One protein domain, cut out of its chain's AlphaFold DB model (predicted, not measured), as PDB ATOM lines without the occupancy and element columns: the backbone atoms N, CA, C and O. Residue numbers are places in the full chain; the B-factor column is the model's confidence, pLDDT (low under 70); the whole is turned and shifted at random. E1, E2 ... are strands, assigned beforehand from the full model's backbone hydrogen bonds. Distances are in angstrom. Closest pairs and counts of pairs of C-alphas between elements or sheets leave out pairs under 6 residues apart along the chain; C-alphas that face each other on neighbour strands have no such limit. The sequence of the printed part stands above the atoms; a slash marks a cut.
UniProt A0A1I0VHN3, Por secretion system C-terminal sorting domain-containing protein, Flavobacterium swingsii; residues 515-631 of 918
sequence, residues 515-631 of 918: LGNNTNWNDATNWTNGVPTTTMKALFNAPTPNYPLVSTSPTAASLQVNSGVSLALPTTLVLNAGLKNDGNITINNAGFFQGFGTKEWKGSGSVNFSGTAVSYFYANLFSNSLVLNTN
ATOM      1  N   LEU A 515     146.441 155.208  96.285       96.56
ATOM      2  CA  LEU A 515     146.470 153.786  95.925       96.56
ATOM      3  C   LEU A 515     147.315 152.943  96.892       96.56
ATOM      4  O   LEU A 515     147.079 151.747  97.033       96.56
ATOM      5  N   GLY A 516     148.288 153.556  97.575       95.31
ATOM      6  CA  GLY A 516     149.126 152.880  98.571       95.31
ATOM      7  C   GLY A 516     150.065 151.809  98.011       95.31
ATOM      8  O   GLY A 516     150.303 150.800  98.679       95.31
ATOM      9  N   ASN A 517     150.628 152.032  96.821       96.62
ATOM     10  CA  ASN A 517     151.662 151.172  96.233       96.62
ATOM     11  C   ASN A 517     152.963 151.196  97.059       96.62
ATOM     12  O   ASN A 517     153.630 150.175  97.197       96.62
ATOM     13  N   ASN A 518     153.302 152.343  97.650       95.25
ATOM     14  CA  ASN A 518     154.349 152.509  98.660       95.25
ATOM     15  C   ASN A 518     153.998 153.676  99.613       95.25
ATOM     16  O   ASN A 518     152.877 154.175  99.599       95.25
ATOM     17  N   THR A 519     154.929 154.100 100.475       94.38
ATOM     18  CA  THR A 519     154.689 155.112 101.524       94.38
ATOM     19  C   THR A 519     155.096 156.544 101.143       94.38
ATOM     20  O   THR A 519     155.079 157.424 102.007       94.38
ATOM     21  N   ASN A 520     155.523 156.804  99.904       94.81
ATOM     22  CA  ASN A 520     156.011 158.114  99.462       94.81
ATOM     23  C   ASN A 520     154.882 158.964  98.852       94.81
ATOM     24  O   ASN A 520     154.396 158.664  97.762       94.81
ATOM     25  N   TRP A 521     154.495 160.058  99.519       95.19
ATOM     26  CA  TRP A 521     153.468 160.992  99.034       95.19
ATOM     27  C   TRP A 521     153.781 161.536  97.634       95.19
ATOM     28  O   TRP A 521     152.874 161.732  96.829       95.19
ATOM     29  N   ASN A 522     155.056 161.794  97.338       94.88
ATOM     30  CA  ASN A 522     155.489 162.446  96.101       94.88
ATOM     31  C   ASN A 522     155.613 161.479  94.910       94.88
ATOM     32  O   ASN A 522     155.942 161.917  93.810       94.88
ATOM     33  N   ASP A 523     155.372 160.182  95.106       96.00
ATOM     34  CA  ASP A 523     155.358 159.201  94.024       96.00
ATOM     35  C   ASP A 523     153.996 159.215  93.316       96.00
ATOM     36  O   ASP A 523     152.970 158.853  93.895       96.00
ATOM     37  N   ALA A 524     153.982 159.620  92.044       96.50
ATOM     38  CA  ALA A 524     152.769 159.696  91.233       96.50
ATOM     39  C   ALA A 524     152.064 158.340  91.067       96.50
ATOM     40  O   ALA A 524     150.855 158.321  90.856       96.50
ATOM     41  N   THR A 525     152.774 157.213  91.200       96.69
ATOM     42  CA  THR A 525     152.161 155.878  91.128       96.69
ATOM     43  C   THR A 525     151.251 155.586  92.317       96.69
ATOM     44  O   THR A 525     150.390 154.715  92.214       96.69
ATOM     45  N   ASN A 526     151.378 156.316  93.430       96.81
ATOM     46  CA  ASN A 526     150.454 156.216  94.557       96.81
ATOM     47  C   ASN A 526     149.138 156.964  94.334       96.81
ATOM     48  O   ASN A 526     148.303 156.965  95.233       96.81
ATOM     49  N   TRP A 527     148.931 157.601  93.182       97.56
ATOM     50  CA  TRP A 527     147.820 158.515  92.973       97.56
ATOM     51  C   TRP A 527     147.120 158.284  91.636       97.56
ATOM     52  O   TRP A 527     147.755 158.251  90.585       97.56
ATOM     53  N   THR A 528     145.788 158.187  91.647       97.69
ATOM     54  CA  THR A 528     145.007 157.916  90.422       97.69
ATOM     55  C   THR A 528     145.107 159.007  89.358       97.69
ATOM     56  O   THR A 528     144.881 158.727  88.187       97.69
ATOM     57  N   ASN A 529     145.387 160.252  89.752       96.06
ATOM     58  CA  ASN A 529     145.440 161.405  88.850       96.06
ATOM     59  C   ASN A 529     146.675 162.281  89.120       96.06
ATOM     60  O   ASN A 529     146.598 163.508  89.140       96.06
ATOM     61  N   GLY A 530     147.814 161.631  89.383       96.12
ATOM     62  CA  GLY A 530     149.061 162.300  89.749       96.12
ATOM     63  C   GLY A 530     149.068 162.826  91.186       96.12
ATOM     64  O   GLY A 530     148.065 162.769  91.901       96.12
ATOM     65  N   VAL A 531     150.235 163.306  91.617       96.75
ATOM     66  CA  VAL A 531     150.446 163.825  92.976       96.75
ATOM     67  C   VAL A 531     149.534 165.040  93.215       96.75
ATOM     68  O   VAL A 531     149.503 165.929  92.359       96.75
ATOM     69  N   PRO A 532     148.814 165.115  94.354       96.44
ATOM     70  CA  PRO A 532     147.966 166.254  94.671       96.44
ATOM     71  C   PRO A 532     148.739 167.578  94.634       96.44
ATOM     72  O   PRO A 532     149.902 167.659  95.034       96.44
ATOM     73  N   THR A 533     148.063 168.621  94.163       93.69
ATOM     74  CA  THR A 533     148.558 170.001  94.076       93.69
ATOM     75  C   THR A 533     147.637 170.934  94.861       93.69
ATOM     76  O   THR A 533     146.564 170.528  95.305       93.69
ATOM     77  N   THR A 534     147.977 172.219  94.977       89.81
ATOM     78  CA  THR A 534     147.149 173.240  95.656       89.81
ATOM     79  C   THR A 534     145.762 173.477  95.039       89.81
ATOM     80  O   THR A 534     144.961 174.212  95.622       89.81
ATOM     81  N   THR A 535     145.462 172.863  93.889       88.50
ATOM     82  CA  THR A 535     144.161 172.911  93.196       88.50
ATOM     83  C   THR A 535     143.462 171.549  93.109       88.50
ATOM     84  O   THR A 535     142.364 171.472  92.561       88.50
ATOM     85  N   MET A 536     144.057 170.489  93.670       93.31
ATOM     86  CA  MET A 536     143.540 169.121  93.610       93.31
ATOM     87  C   MET A 536     143.298 168.540  95.009       93.31
ATOM     88  O   MET A 536     144.152 168.632  95.892       93.31
ATOM     89  N   LYS A 537     142.135 167.919  95.216       94.50
ATOM     90  CA  LYS A 537     141.775 167.193  96.439       94.50
ATOM     91  C   LYS A 537     142.553 165.884  96.543       94.50
ATOM     92  O   LYS A 537     142.508 165.066  95.624       94.50
ATOM     93  N   ALA A 538     143.185 165.644  97.688       96.25
ATOM     94  CA  ALA A 538     143.694 164.327  98.055       96.25
ATOM     95  C   ALA A 538     142.561 163.489  98.672       96.25
ATOM     96  O   ALA A 538     141.892 163.940  99.604       96.25
ATOM     97  N   LEU A 539     142.335 162.279  98.163       96.31
ATOM     98  CA  LEU A 539     141.254 161.399  98.608       96.31
ATOM     99  C   LEU A 539     141.795 160.056  99.116       96.31
ATOM    100  O   LEU A 539     142.493 159.344  98.400       96.31
ATOM    101  N   PHE A 540     141.403 159.679 100.329       97.19
ATOM    102  CA  PHE A 540     141.599 158.345 100.891       97.19
ATOM    103  C   PHE A 540     140.227 157.685 101.022       97.19
ATOM    104  O   PHE A 540     139.476 157.969 101.956       97.19
ATOM    105  N   ASN A 541     139.859 156.861 100.038       94.38
ATOM    106  CA  ASN A 541     138.496 156.342  99.903       94.38
ATOM    107  C   ASN A 541     138.265 154.992 100.600       94.38
ATOM    108  O   ASN A 541     137.127 154.703 100.964       94.38
ATOM    109  N   ALA A 542     139.316 154.188 100.761       93.81
ATOM    110  CA  ALA A 542     139.285 152.843 101.318       93.81
ATOM    111  C   ALA A 542     140.641 152.491 101.967       93.81
ATOM    112  O   ALA A 542     141.636 153.188 101.734       93.81
ATOM    113  N   PRO A 543     140.706 151.437 102.801       94.88
ATOM    114  CA  PRO A 543     141.965 150.939 103.338       94.88
ATOM    115  C   PRO A 543     142.952 150.525 102.243       94.88
ATOM    116  O   PRO A 543     142.571 149.831 101.301       94.88
ATOM    117  N   THR A 544     144.219 150.909 102.386       94.75
ATOM    118  CA  THR A 544     145.303 150.533 101.463       94.75
ATOM    119  C   THR A 544     146.443 149.839 102.215       94.75
ATOM    120  O   THR A 544     146.593 150.064 103.417       94.75
ATOM    121  N   PRO A 545     147.277 149.021 101.540       91.50
ATOM    122  CA  PRO A 545     148.393 148.329 102.195       91.50
ATOM    123  C   PRO A 545     149.422 149.287 102.804       91.50
ATOM    124  O   PRO A 545     149.973 149.009 103.865       91.50
ATOM    125  N   ASN A 546     149.663 150.422 102.138       93.62
ATOM    126  CA  ASN A 546     150.596 151.448 102.585       93.62
ATOM    127  C   ASN A 546     149.906 152.808 102.677       93.62
ATOM    128  O   ASN A 546     149.084 153.152 101.825       93.62
ATOM    129  N   TYR A 547     150.297 153.601 103.672       93.56
ATOM    130  CA  TYR A 547     149.903 155.001 103.828       93.56
ATOM    131  C   TYR A 547     151.125 155.924 103.753       93.56
ATOM    132  O   TYR A 547     152.254 155.453 103.920       93.56
ATOM    133  N   PRO A 548     150.932 157.232 103.501       91.94
ATOM    134  CA  PRO A 548     152.043 158.167 103.401       91.94
ATOM    135  C   PRO A 548     152.837 158.258 104.713       91.94
ATOM    136  O   PRO A 548     152.307 158.650 105.746       91.94
ATOM    137  N   LEU A 549     154.128 157.932 104.657       86.56
ATOM    138  CA  LEU A 549     155.092 158.123 105.753       86.56
ATOM    139  C   LEU A 549     156.260 159.023 105.340       86.56
ATOM    140  O   LEU A 549     156.887 159.652 106.188       86.56
ATOM    141  N   VAL A 550     156.556 159.084 104.039       87.50
ATOM    142  CA  VAL A 550     157.644 159.876 103.464       87.50
ATOM    143  C   VAL A 550     157.043 160.951 102.568       87.50
ATOM    144  O   VAL A 550     156.158 160.666 101.762       87.50
ATOM    145  N   SER A 551     157.513 162.190 102.707       87.88
ATOM    146  CA  SER A 551     157.069 163.304 101.869       87.88
ATOM    147  C   SER A 551     158.082 164.447 101.850       87.88
ATOM    148  O   SER A 551     158.656 164.773 102.890       87.88
ATOM    149  N   THR A 552     158.216 165.123 100.714       89.81
ATOM    150  CA  THR A 552     158.924 166.396 100.551       89.81
ATOM    151  C   THR A 552     157.915 167.485 100.179       89.81
ATOM    152  O   THR A 552     157.370 167.495  99.078       89.81
ATOM    153  N   SER A 553     157.627 168.381 101.128       89.12
ATOM    154  CA  SER A 553     156.662 169.489 100.978       89.12
ATOM    155  C   SER A 553     155.297 169.068 100.394       89.12
ATOM    156  O   SER A 553     154.898 169.584  99.347       89.12
ATOM    157  N   PRO A 554     154.579 168.113 101.017       93.75
ATOM    158  CA  PRO A 554     153.298 167.649 100.495       93.75
ATOM    159  C   PRO A 554     152.255 168.777 100.515       93.75
ATOM    160  O   PRO A 554     152.124 169.503 101.502       93.75
ATOM    161  N   THR A 555     151.493 168.913  99.428       94.31
ATOM    162  CA  THR A 555     150.409 169.901  99.306       94.31
ATOM    163  C   THR A 555     149.157 169.262  98.724       94.31
ATOM    164  O   THR A 555     149.247 168.267  98.009       94.31
ATOM    165  N   ALA A 556     147.994 169.828  99.034       94.31
ATOM    166  CA  ALA A 556     146.733 169.545  98.355       94.31
ATOM    167  C   ALA A 556     145.818 170.780  98.433       94.31
ATOM    168  O   ALA A 556     146.011 171.650  99.287       94.31
ATOM    169  N   ALA A 557     144.803 170.870  97.574       91.06
ATOM    170  CA  ALA A 557     143.741 171.854  97.754       91.06
ATOM    171  C   ALA A 557     142.974 171.547  99.040       91.06
ATOM    172  O   ALA A 557     142.942 172.362  99.954       91.06
ATOM    173  N   SER A 558     142.428 170.340  99.130       92.38
ATOM    174  CA  SER A 558     141.730 169.822 100.303       92.38
ATOM    175  C   SER A 558     142.079 168.354 100.526       92.38
ATOM    176  O   SER A 558     142.730 167.715  99.691       92.38
ATOM    177  N   LEU A 559     141.644 167.820 101.663       94.56
ATOM    178  CA  LEU A 559     141.822 166.417 102.015       94.56
ATOM    179  C   LEU A 559     140.488 165.794 102.419       94.56
ATOM    180  O   LEU A 559     139.761 166.354 103.239       94.56
ATOM    181  N   GLN A 560     140.206 164.600 101.903       95.38
ATOM    182  CA  GLN A 560     139.084 163.781 102.341       95.38
ATOM    183  C   GLN A 560     139.553 162.385 102.754       95.38
ATOM    184  O   GLN A 560     140.202 161.679 101.981       95.38
ATOM    185  N   VAL A 561     139.184 161.981 103.967       97.12
ATOM    186  CA  VAL A 561     139.429 160.651 104.529       97.12
ATOM    187  C   VAL A 561     138.081 160.014 104.822       97.12
ATOM    188  O   VAL A 561     137.336 160.508 105.664       97.12
ATOM    189  N   ASN A 562     137.746 158.941 104.114       96.25
ATOM    190  CA  ASN A 562     136.467 158.261 104.285       96.25
ATOM    191  C   ASN A 562     136.475 157.309 105.489       96.25
ATOM    192  O   ASN A 562     137.524 156.900 105.991       96.25
ATOM    193  N   SER A 563     135.276 156.923 105.925       96.31
ATOM    194  CA  SER A 563     135.097 155.927 106.980       96.31
ATOM    195  C   SER A 563     135.786 154.598 106.646       96.31
ATOM    196  O   SER A 563     135.883 154.202 105.485       96.31
ATOM    197  N   GLY A 564     136.303 153.923 107.674       95.12
ATOM    198  CA  GLY A 564     137.094 152.693 107.551       95.12
ATOM    199  C   GLY A 564     138.584 152.915 107.263       95.12
ATOM    200  O   GLY A 564     139.383 152.015 107.507       95.12
ATOM    201  N   VAL A 565     138.994 154.103 106.809       97.38
ATOM    202  CA  VAL A 565     140.407 154.435 106.571       97.38
ATOM    203  C   VAL A 565     141.082 154.834 107.882       97.38
ATOM    204  O   VAL A 565     140.557 155.659 108.626       97.38
ATOM    205  N   SER A 566     142.265 154.278 108.154       95.19
ATOM    206  CA  SER A 566     143.100 154.665 109.298       95.19
ATOM    207  C   SER A 566     144.519 154.957 108.827       95.19
ATOM    208  O   SER A 566     145.218 154.032 108.429       95.19
ATOM    209  N   LEU A 567     144.948 156.220 108.857       94.50
ATOM    210  CA  LEU A 567     146.249 156.623 108.316       94.50
ATOM    211  C   LEU A 567     147.005 157.595 109.218       94.50
ATOM    212  O   LEU A 567     146.408 158.327 110.006       94.50
ATOM    213  N   ALA A 568     148.325 157.638 109.052       90.94
ATOM    214  CA  ALA A 568     149.149 158.733 109.545       90.94
ATOM    215  C   ALA A 568     149.347 159.765 108.429       90.94
ATOM    216  O   ALA A 568     149.569 159.394 107.277       90.94
ATOM    217  N   LEU A 569     149.260 161.052 108.765       89.50
ATOM    218  CA  LEU A 569     149.523 162.137 107.818       89.50
ATOM    219  C   LEU A 569     150.877 162.801 108.109       89.50
ATOM    220  O   LEU A 569     151.199 163.023 109.281       89.50
ATOM    221  N   PRO A 570     151.650 163.186 107.075       86.56
ATOM    222  CA  PRO A 570     152.862 163.972 107.268       86.56
ATOM    223  C   PRO A 570     152.537 165.323 107.910       86.56
ATOM    224  O   PRO A 570     151.716 166.074 107.389       86.56
ATOM    225  N   THR A 571     153.210 165.687 109.005       85.06
ATOM    226  CA  THR A 571     152.938 166.948 109.727       85.06
ATOM    227  C   THR A 571     153.287 168.212 108.938       85.06
ATOM    228  O   THR A 571     152.908 169.304 109.348       85.06
ATOM    229  N   THR A 572     154.013 168.072 107.827       87.44
ATOM    230  CA  THR A 572     154.390 169.147 106.897       87.44
ATOM    231  C   THR A 572     153.373 169.375 105.776       87.44
ATOM    232  O   THR A 572     153.598 170.252 104.947       87.44
ATOM    233  N   LEU A 573     152.275 168.608 105.729       90.94
ATOM    234  CA  LEU A 573     151.198 168.805 104.755       90.94
ATOM    235  C   LEU A 573     150.592 170.203 104.874       90.94
ATOM    236  O   LEU A 573     150.226 170.648 105.961       90.94
ATOM    237  N   VAL A 574     150.460 170.872 103.729       91.44
ATOM    238  CA  VAL A 574     149.792 172.169 103.613       91.44
ATOM    239  C   VAL A 574     148.542 172.019 102.756       91.44
ATOM    240  O   VAL A 574     148.612 171.549 101.617       91.44
ATOM    241  N   LEU A 575     147.403 172.432 103.309       90.69
ATOM    242  CA  LEU A 575     146.123 172.488 102.611       90.69
ATOM    243  C   LEU A 575     145.768 173.939 102.280       90.69
ATOM    244  O   LEU A 575     145.949 174.829 103.109       90.69
ATOM    245  N   ASN A 576     145.250 174.176 101.075       84.88
ATOM    246  CA  ASN A 576     144.761 175.496 100.656       84.88
ATOM    247  C   ASN A 576     143.304 175.758 101.105       84.88
ATOM    248  O   ASN A 576     142.867 176.901 101.198       84.88
ATOM    249  N   ALA A 577     142.546 174.692 101.372       83.00
ATOM    250  CA  ALA A 577     141.132 174.701 101.738       83.00
ATOM    251  C   ALA A 577     140.873 173.827 102.987       83.00
ATOM    252  O   ALA A 577     141.661 173.843 103.932       83.00
ATOM    253  N   GLY A 578     139.744 173.111 103.036       85.12
ATOM    254  CA  GLY A 578     139.284 172.310 104.179       85.12
ATOM    255  C   GLY A 578     139.836 170.880 104.253       85.12
ATOM    256  O   GLY A 578     140.442 170.365 103.310       85.12
ATOM    257  N   LEU A 579     139.549 170.211 105.371       90.69
ATOM    258  CA  LEU A 579     139.742 168.773 105.559       90.69
ATOM    259  C   LEU A 579     138.435 168.131 106.046       90.69
ATOM    260  O   LEU A 579     137.813 168.628 106.982       90.69
ATOM    261  N   LYS A 580     138.034 167.007 105.446       92.69
ATOM    262  CA  LYS A 580     136.897 166.182 105.883       92.69
ATOM    263  C   LYS A 580     137.393 164.798 106.259       92.69
ATOM    264  O   LYS A 580     137.908 164.067 105.420       92.69
ATOM    265  N   ASN A 581     137.236 164.444 107.523       95.56
ATOM    266  CA  ASN A 581     137.664 163.176 108.078       95.56
ATOM    267  C   ASN A 581     136.468 162.425 108.659       95.56
ATOM    268  O   ASN A 581     135.900 162.828 109.666       95.56
ATOM    269  N   ASP A 582     136.111 161.317 108.027       96.62
ATOM    270  CA  ASP A 582     135.157 160.322 108.521       96.62
ATOM    271  C   ASP A 582     135.862 159.025 108.969       96.62
ATOM    272  O   ASP A 582     135.205 158.090 109.423       96.62
ATOM    273  N   GLY A 583     137.192 158.960 108.835       97.12
ATOM    274  CA  GLY A 583     138.039 157.848 109.265       97.12
ATOM    275  C   GLY A 583     138.841 158.168 110.531       97.12
ATOM    276  O   GLY A 583     138.412 158.938 111.387       97.12
ATOM    277  N   ASN A 584     140.026 157.569 110.649       96.44
ATOM    278  CA  ASN A 584     140.946 157.788 111.765       96.44
ATOM    279  C   ASN A 584     142.266 158.379 111.260       96.44
ATOM    280  O   ASN A 584     143.047 157.711 110.579       96.44
ATOM    281  N   ILE A 585     142.539 159.629 111.620       95.12
ATOM    282  CA  ILE A 585     143.802 160.298 111.300       95.12
ATOM    283  C   ILE A 585     144.710 160.243 112.522       95.12
ATOM    284  O   ILE A 585     144.332 160.691 113.597       95.12
ATOM    285  N   THR A 586     145.933 159.755 112.348       92.75
ATOM    286  CA  THR A 586     146.989 159.824 113.360       92.75
ATOM    287  C   THR A 586     147.982 160.931 113.015       92.75
ATOM    288  O   THR A 586     148.539 160.973 111.917       92.75
ATOM    289  N   ILE A 587     148.226 161.823 113.971       89.88
ATOM    290  CA  ILE A 587     149.215 162.894 113.887       89.88
ATOM    291  C   ILE A 587     150.389 162.540 114.803       89.88
ATOM    292  O   ILE A 587     150.322 162.667 116.028       89.88
ATOM    293  N   ASN A 588     151.485 162.102 114.182       86.00
ATOM    294  CA  ASN A 588     152.749 161.793 114.850       86.00
ATOM    295  C   ASN A 588     153.648 163.036 114.872       86.00
ATOM    296  O   ASN A 588     154.623 163.128 114.127       86.00
ATOM    297  N   ASN A 589     153.302 164.034 115.684       78.06
ATOM    298  CA  ASN A 589     154.069 165.274 115.746       78.06
ATOM    299  C   ASN A 589     155.278 165.169 116.692       78.06
ATOM    300  O   ASN A 589     155.154 165.161 117.913       78.06
ATOM    301  N   ALA A 590     156.477 165.162 116.111       67.75
ATOM    302  CA  ALA A 590     157.716 165.384 116.859       67.75
ATOM    303  C   ALA A 590     157.960 166.879 117.169       67.75
ATOM    304  O   ALA A 590     158.816 167.213 117.981       67.75
ATOM    305  N   GLY A 591     157.208 167.781 116.524       71.38
ATOM    306  CA  GLY A 591     157.321 169.234 116.667       71.38
ATOM    307  C   GLY A 591     155.966 169.950 116.691       71.38
ATOM    308  O   GLY A 591     154.921 169.349 116.948       71.38
ATOM    309  N   PHE A 592     155.992 171.256 116.429       75.31
ATOM    310  CA  PHE A 592     154.816 172.129 116.464       75.31
ATOM    311  C   PHE A 592     153.832 171.812 115.325       75.31
ATOM    312  O   PHE A 592     154.189 171.905 114.151       75.31
ATOM    313  N   PHE A 593     152.589 171.457 115.666       82.81
ATOM    314  CA  PHE A 593     151.511 171.188 114.708       82.81
ATOM    315  C   PHE A 593     150.438 172.279 114.773       82.81
ATOM    316  O   PHE A 593     149.939 172.566 115.860       82.81
ATOM    317  N   GLN A 594     150.077 172.843 113.613       79.25
ATOM    318  CA  GLN A 594     149.110 173.946 113.462       79.25
ATOM    319  C   GLN A 594     147.868 173.567 112.628       79.25
ATOM    320  O   GLN A 594     147.216 174.438 112.061       79.25
ATOM    321  N   GLY A 595     147.542 172.276 112.490       82.06
ATOM    322  CA  GLY A 595     146.322 171.863 111.781       82.06
ATOM    323  C   GLY A 595     146.393 171.959 110.252       82.06
ATOM    324  O   GLY A 595     145.383 172.273 109.637       82.06
ATOM    325  N   PHE A 596     147.560 171.711 109.638       88.19
ATOM    326  CA  PHE A 596     147.796 171.726 108.175       88.19
ATOM    327  C   PHE A 596     147.520 173.055 107.445       88.19
ATOM    328  O   PHE A 596     147.400 173.078 106.221       88.19
ATOM    329  N   GLY A 597     147.408 174.168 108.177       82.12
ATOM    330  CA  GLY A 597     147.075 175.476 107.602       82.12
ATOM    331  C   GLY A 597     145.605 175.631 107.203       82.12
ATOM    332  O   GLY A 597     145.229 176.674 106.673       82.12
ATOM    333  N   THR A 598     144.761 174.631 107.484       78.62
ATOM    334  CA  THR A 598     143.328 174.712 107.204       78.62
ATOM    335  C   THR A 598     142.564 175.395 108.337       78.62
ATOM    336  O   THR A 598     142.900 175.275 109.517       78.62
ATOM    337  N   LYS A 599     141.497 176.106 107.966       74.12
ATOM    338  CA  LYS A 599     140.576 176.754 108.903       74.12
ATOM    339  C   LYS A 599     139.429 175.836 109.337       74.12
ATOM    340  O   LYS A 599     138.748 176.173 110.302       74.12
ATOM    341  N   GLU A 600     139.214 174.699 108.670       77.38
ATOM    342  CA  GLU A 600     138.062 173.825 108.923       77.38
ATOM    343  C   GLU A 600     138.425 172.335 108.865       77.38
ATOM    344  O   GLU A 600     138.960 171.843 107.870       77.38
ATOM    345  N   TRP A 601     138.061 171.612 109.924       86.69
ATOM    346  CA  TRP A 601     138.083 170.154 110.017       86.69
ATOM    347  C   TRP A 601     136.655 169.649 110.222       86.69
ATOM    348  O   TRP A 601     136.024 169.919 111.248       86.69
ATOM    349  N   LYS A 602     136.145 168.929 109.227       86.81
ATOM    350  CA  LYS A 602     134.783 168.392 109.183       86.81
ATOM    351  C   LYS A 602     134.781 166.870 109.272       86.81
ATOM    352  O   LYS A 602     135.811 166.216 109.132       86.81
ATOM    353  N   GLY A 603     133.587 166.309 109.414       89.81
ATOM    354  CA  GLY A 603     133.341 164.872 109.388       89.81
ATOM    355  C   GLY A 603     133.193 164.259 110.776       89.81
ATOM    356  O   GLY A 603     133.303 164.934 111.801       89.81
ATOM    357  N   SER A 604     132.886 162.970 110.772       92.44
ATOM    358  CA  SER A 604     132.507 162.163 111.939       92.44
ATOM    359  C   SER A 604     133.649 161.319 112.513       92.44
ATOM    360  O   SER A 604     133.470 160.621 113.506       92.44
ATOM    361  N   GLY A 605     134.820 161.379 111.880       96.31
ATOM    362  CA  GLY A 605     135.982 160.577 112.217       96.31
ATOM    363  C   GLY A 605     136.676 160.999 113.507       96.31
ATOM    364  O   GLY A 605     136.262 161.931 114.201       96.31
ATOM    365  N   SER A 606     137.788 160.327 113.797       96.12
ATOM    366  CA  SER A 606     138.655 160.631 114.934       96.12
ATOM    367  C   SER A 606     140.015 161.167 114.490       96.12
ATOM    368  O   SER A 606     140.528 160.832 113.416       96.12
ATOM    369  N   VAL A 607     140.604 162.014 115.331       94.25
ATOM    370  CA  VAL A 607     141.979 162.494 115.188       94.25
ATOM    371  C   VAL A 607     142.760 162.106 116.438       94.25
ATOM    372  O   VAL A 607     142.460 162.561 117.543       94.25
ATOM    373  N   ASN A 608     143.764 161.254 116.251       93.06
ATOM    374  CA  ASN A 608     144.651 160.751 117.286       93.06
ATOM    375  C   ASN A 608     145.982 161.505 117.277       93.06
ATOM    376  O   ASN A 608     146.716 161.471 116.291       93.06
ATOM    377  N   PHE A 609     146.321 162.145 118.390       90.38
ATOM    378  CA  PHE A 609     147.620 162.773 118.599       90.38
ATOM    379  C   PHE A 609     148.516 161.859 119.429       90.38
ATOM    380  O   PHE A 609     148.282 161.662 120.623       90.38
ATOM    381  N   SER A 610     149.553 161.318 118.794       86.81
ATOM    382  CA  SER A 610     150.499 160.345 119.367       86.81
ATOM    383  C   SER A 610     151.950 160.840 119.398       86.81
ATOM    384  O   SER A 610     152.852 160.075 119.725       86.81
ATOM    385  N   GLY A 611     152.187 162.109 119.053       81.31
ATOM    386  CA  GLY A 611     153.502 162.743 119.127       81.31
ATOM    387  C   GLY A 611     153.971 163.087 120.547       81.31
ATOM    388  O   GLY A 611     153.277 162.838 121.529       81.31
ATOM    389  N   THR A 612     155.158 163.690 120.653       78.94
ATOM    390  CA  THR A 612     155.788 164.093 121.931       78.94
ATOM    391  C   THR A 612     155.693 165.594 122.218       78.94
ATOM    392  O   THR A 612     155.994 166.030 123.328       78.94
ATOM    393  N   ALA A 613     155.288 166.396 121.231       77.81
ATOM    394  CA  ALA A 613     155.205 167.850 121.332       77.81
ATOM    395  C   ALA A 613     153.763 168.340 121.555       77.81
ATOM    396  O   ALA A 613     152.798 167.660 121.197       77.81
ATOM    397  N   VAL A 614     153.619 169.545 122.121       73.88
ATOM    398  CA  VAL A 614     152.316 170.209 122.305       73.88
ATOM    399  C   VAL A 614     151.720 170.572 120.945       73.88
ATOM    400  O   VAL A 614     152.382 171.207 120.119       73.88
ATOM    401  N   SER A 615     150.457 170.209 120.738       78.94
ATOM    402  CA  SER A 615     149.695 170.578 119.543       78.94
ATOM    403  C   SER A 615     148.923 171.880 119.757       78.94
ATOM    404  O   SER A 615     148.424 172.142 120.855       78.94
ATOM    405  N   TYR A 616     148.792 172.678 118.694       72.00
ATOM    406  CA  TYR A 616     147.979 173.891 118.682       72.00
ATOM    407  C   TYR A 616     146.938 173.810 117.573       72.00
ATOM    408  O   TYR A 616     147.269 173.640 116.400       72.00
ATOM    409  N   PHE A 617     145.668 173.972 117.933       71.12
ATOM    410  CA  PHE A 617     144.607 174.071 116.936       71.12
ATOM    411  C   PHE A 617     144.275 175.528 116.627       71.12
ATOM    412  O   PHE A 617     143.750 176.257 117.472       71.12
ATOM    413  N   TYR A 618     144.556 175.903 115.376       68.25
ATOM    414  CA  TYR A 618     144.164 177.166 114.743       68.25
ATOM    415  C   TYR A 618     142.980 176.996 113.776       68.25
ATOM    416  O   TYR A 618     142.735 177.864 112.942       68.25
ATOM    417  N   ALA A 619     142.253 175.882 113.873       67.06
ATOM    418  CA  ALA A 619     141.045 175.677 113.091       67.06
ATOM    419  C   ALA A 619     139.884 176.434 113.741       67.06
ATOM    420  O   ALA A 619     139.655 176.320 114.945       67.06
ATOM    421  N   ASN A 620     139.155 177.178 112.917       64.12
ATOM    422  CA  ASN A 620     137.913 177.824 113.291       64.12
ATOM    423  C   ASN A 620     136.869 176.740 113.578       64.12
ATOM    424  O   ASN A 620     136.353 176.656 114.681       64.12
ATOM    425  N   LEU A 621     136.628 175.832 112.635       73.50
ATOM    426  CA  LEU A 621     135.693 174.724 112.819       73.50
ATOM    427  C   LEU A 621     136.445 173.402 113.000       73.50
ATOM    428  O   LEU A 621     137.321 173.081 112.201       73.50
ATOM    429  N   PHE A 622     136.075 172.613 114.010       84.38
ATOM    430  CA  PHE A 622     136.607 171.264 114.221       84.38
ATOM    431  C   PHE A 622     135.506 170.340 114.751       84.38
ATOM    432  O   PHE A 622     135.071 170.542 115.880       84.38
ATOM    433  N   SER A 623     135.062 169.357 113.954       87.56
ATOM    434  CA  SER A 623     133.926 168.470 114.279       87.56
ATOM    435  C   SER A 623     134.285 167.001 114.521       87.56
ATOM    436  O   SER A 623     133.388 166.186 114.719       87.56
ATOM    437  N   ASN A 624     135.566 166.634 114.463       93.06
ATOM    438  CA  ASN A 624     136.007 165.257 114.688       93.06
ATOM    439  C   ASN A 624     136.144 164.933 116.177       93.06
ATOM    440  O   ASN A 624     136.341 165.822 117.002       93.06
ATOM    441  N   SER A 625     136.105 163.650 116.525       96.31
ATOM    442  CA  SER A 625     136.481 163.187 117.863       96.31
ATOM    443  C   SER A 625     137.984 163.336 118.096       96.31
ATOM    444  O   SER A 625     138.783 163.169 117.172       96.31
ATOM    445  N   LEU A 626     138.385 163.617 119.336       94.50
ATOM    446  CA  LEU A 626     139.793 163.768 119.709       94.50
ATOM    447  C   LEU A 626     140.271 162.616 120.585       94.50
ATOM    448  O   LEU A 626     139.668 162.321 121.614       94.50
ATOM    449  N   VAL A 627     141.413 162.036 120.220       94.81
ATOM    450  CA  VAL A 627     142.173 161.097 121.052       94.81
ATOM    451  C   VAL A 627     143.549 161.704 121.307       94.81
ATOM    452  O   VAL A 627     144.293 161.985 120.370       94.81
ATOM    453  N   LEU A 628     143.887 161.961 122.570       92.19
ATOM    454  CA  LEU A 628     145.078 162.720 122.947       92.19
ATOM    455  C   LEU A 628     146.020 161.896 123.831       92.19
ATOM    456  O   LEU A 628     145.683 161.530 124.959       92.19
ATOM    457  N   ASN A 629     147.238 161.683 123.332       89.81
ATOM    458  CA  ASN A 629     148.382 161.179 124.103       89.81
ATOM    459  C   ASN A 629     149.406 162.291 124.416       89.81
ATOM    460  O   ASN A 629     150.299 162.104 125.239       89.81
ATOM    461  N   THR A 630     149.256 163.471 123.804       88.19
ATOM    462  CA  THR A 630     150.048 164.681 124.081       88.19
ATOM    463  C   THR A 630     149.140 165.865 124.396       88.19
ATOM    464  O   THR A 630     147.977 165.892 123.986       88.19
ATOM    465  N   ASN A 631     149.671 166.849 125.122       89.50
ATOM    466  CA  ASN A 631     148.931 168.043 125.513       89.50
ATOM    467  C   ASN A 631     148.452 168.841 124.294       89.50
ATOM    468  O   ASN A 631     149.163 168.988 123.295       89.50
TER     469      ASN A 631
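This is residues 515 to 631 of the 918 residues of the protein "Por secretion system C-terminal sorting domain-containing protein" of Flavobacterium swingsii (UniProt A0A1I0VHN3). With little regular structure, the printed part winds in stacked turns, a solenoid with two walls of short parallel strands, in order E1 E2 E4 E6 and E3 E5 E7 E9, and loops round the rest. Residues 515 to 535 make one end, E9 stands at the other. The 117 printed residues have nine named strands, E1 to E9, no named helix, all strand by class with 32 residues in them; the whole is compact, radius of gyration of the C-alphas 13.1 A, spans 36 by 26 by 24 A.

E1, residues 536 to 540, and E2, residues 559 to 561, are parallel neighbours, for instance with N 540 and O 560 within hydrogen-bond range at 2.9 A. E3, residues 566 to 568, and E5, residues 584 to 587, are parallel too, with N 567 and O 584 at 3.0 A.

E1 starts with C-alpha 536 at (143.540, 169.121, 93.610) and is 13.1 A long. E4 is residues 579 to 581, E6 600 to 602, E7 606 to 609. E8, 615 to 617, pairs with no named strand. E9, 625 to 628, 10.0 A long, ends with C-alpha 628 at (145.078, 162.720, 122.947).

The farthest C-alphas, Asn 529 and Asn 631, are 37.4 A apart. The printed part has no cut; links E1 to E2 and E5 to E6 are long. Residues 590 and 618 to 620 have pLDDT under 70.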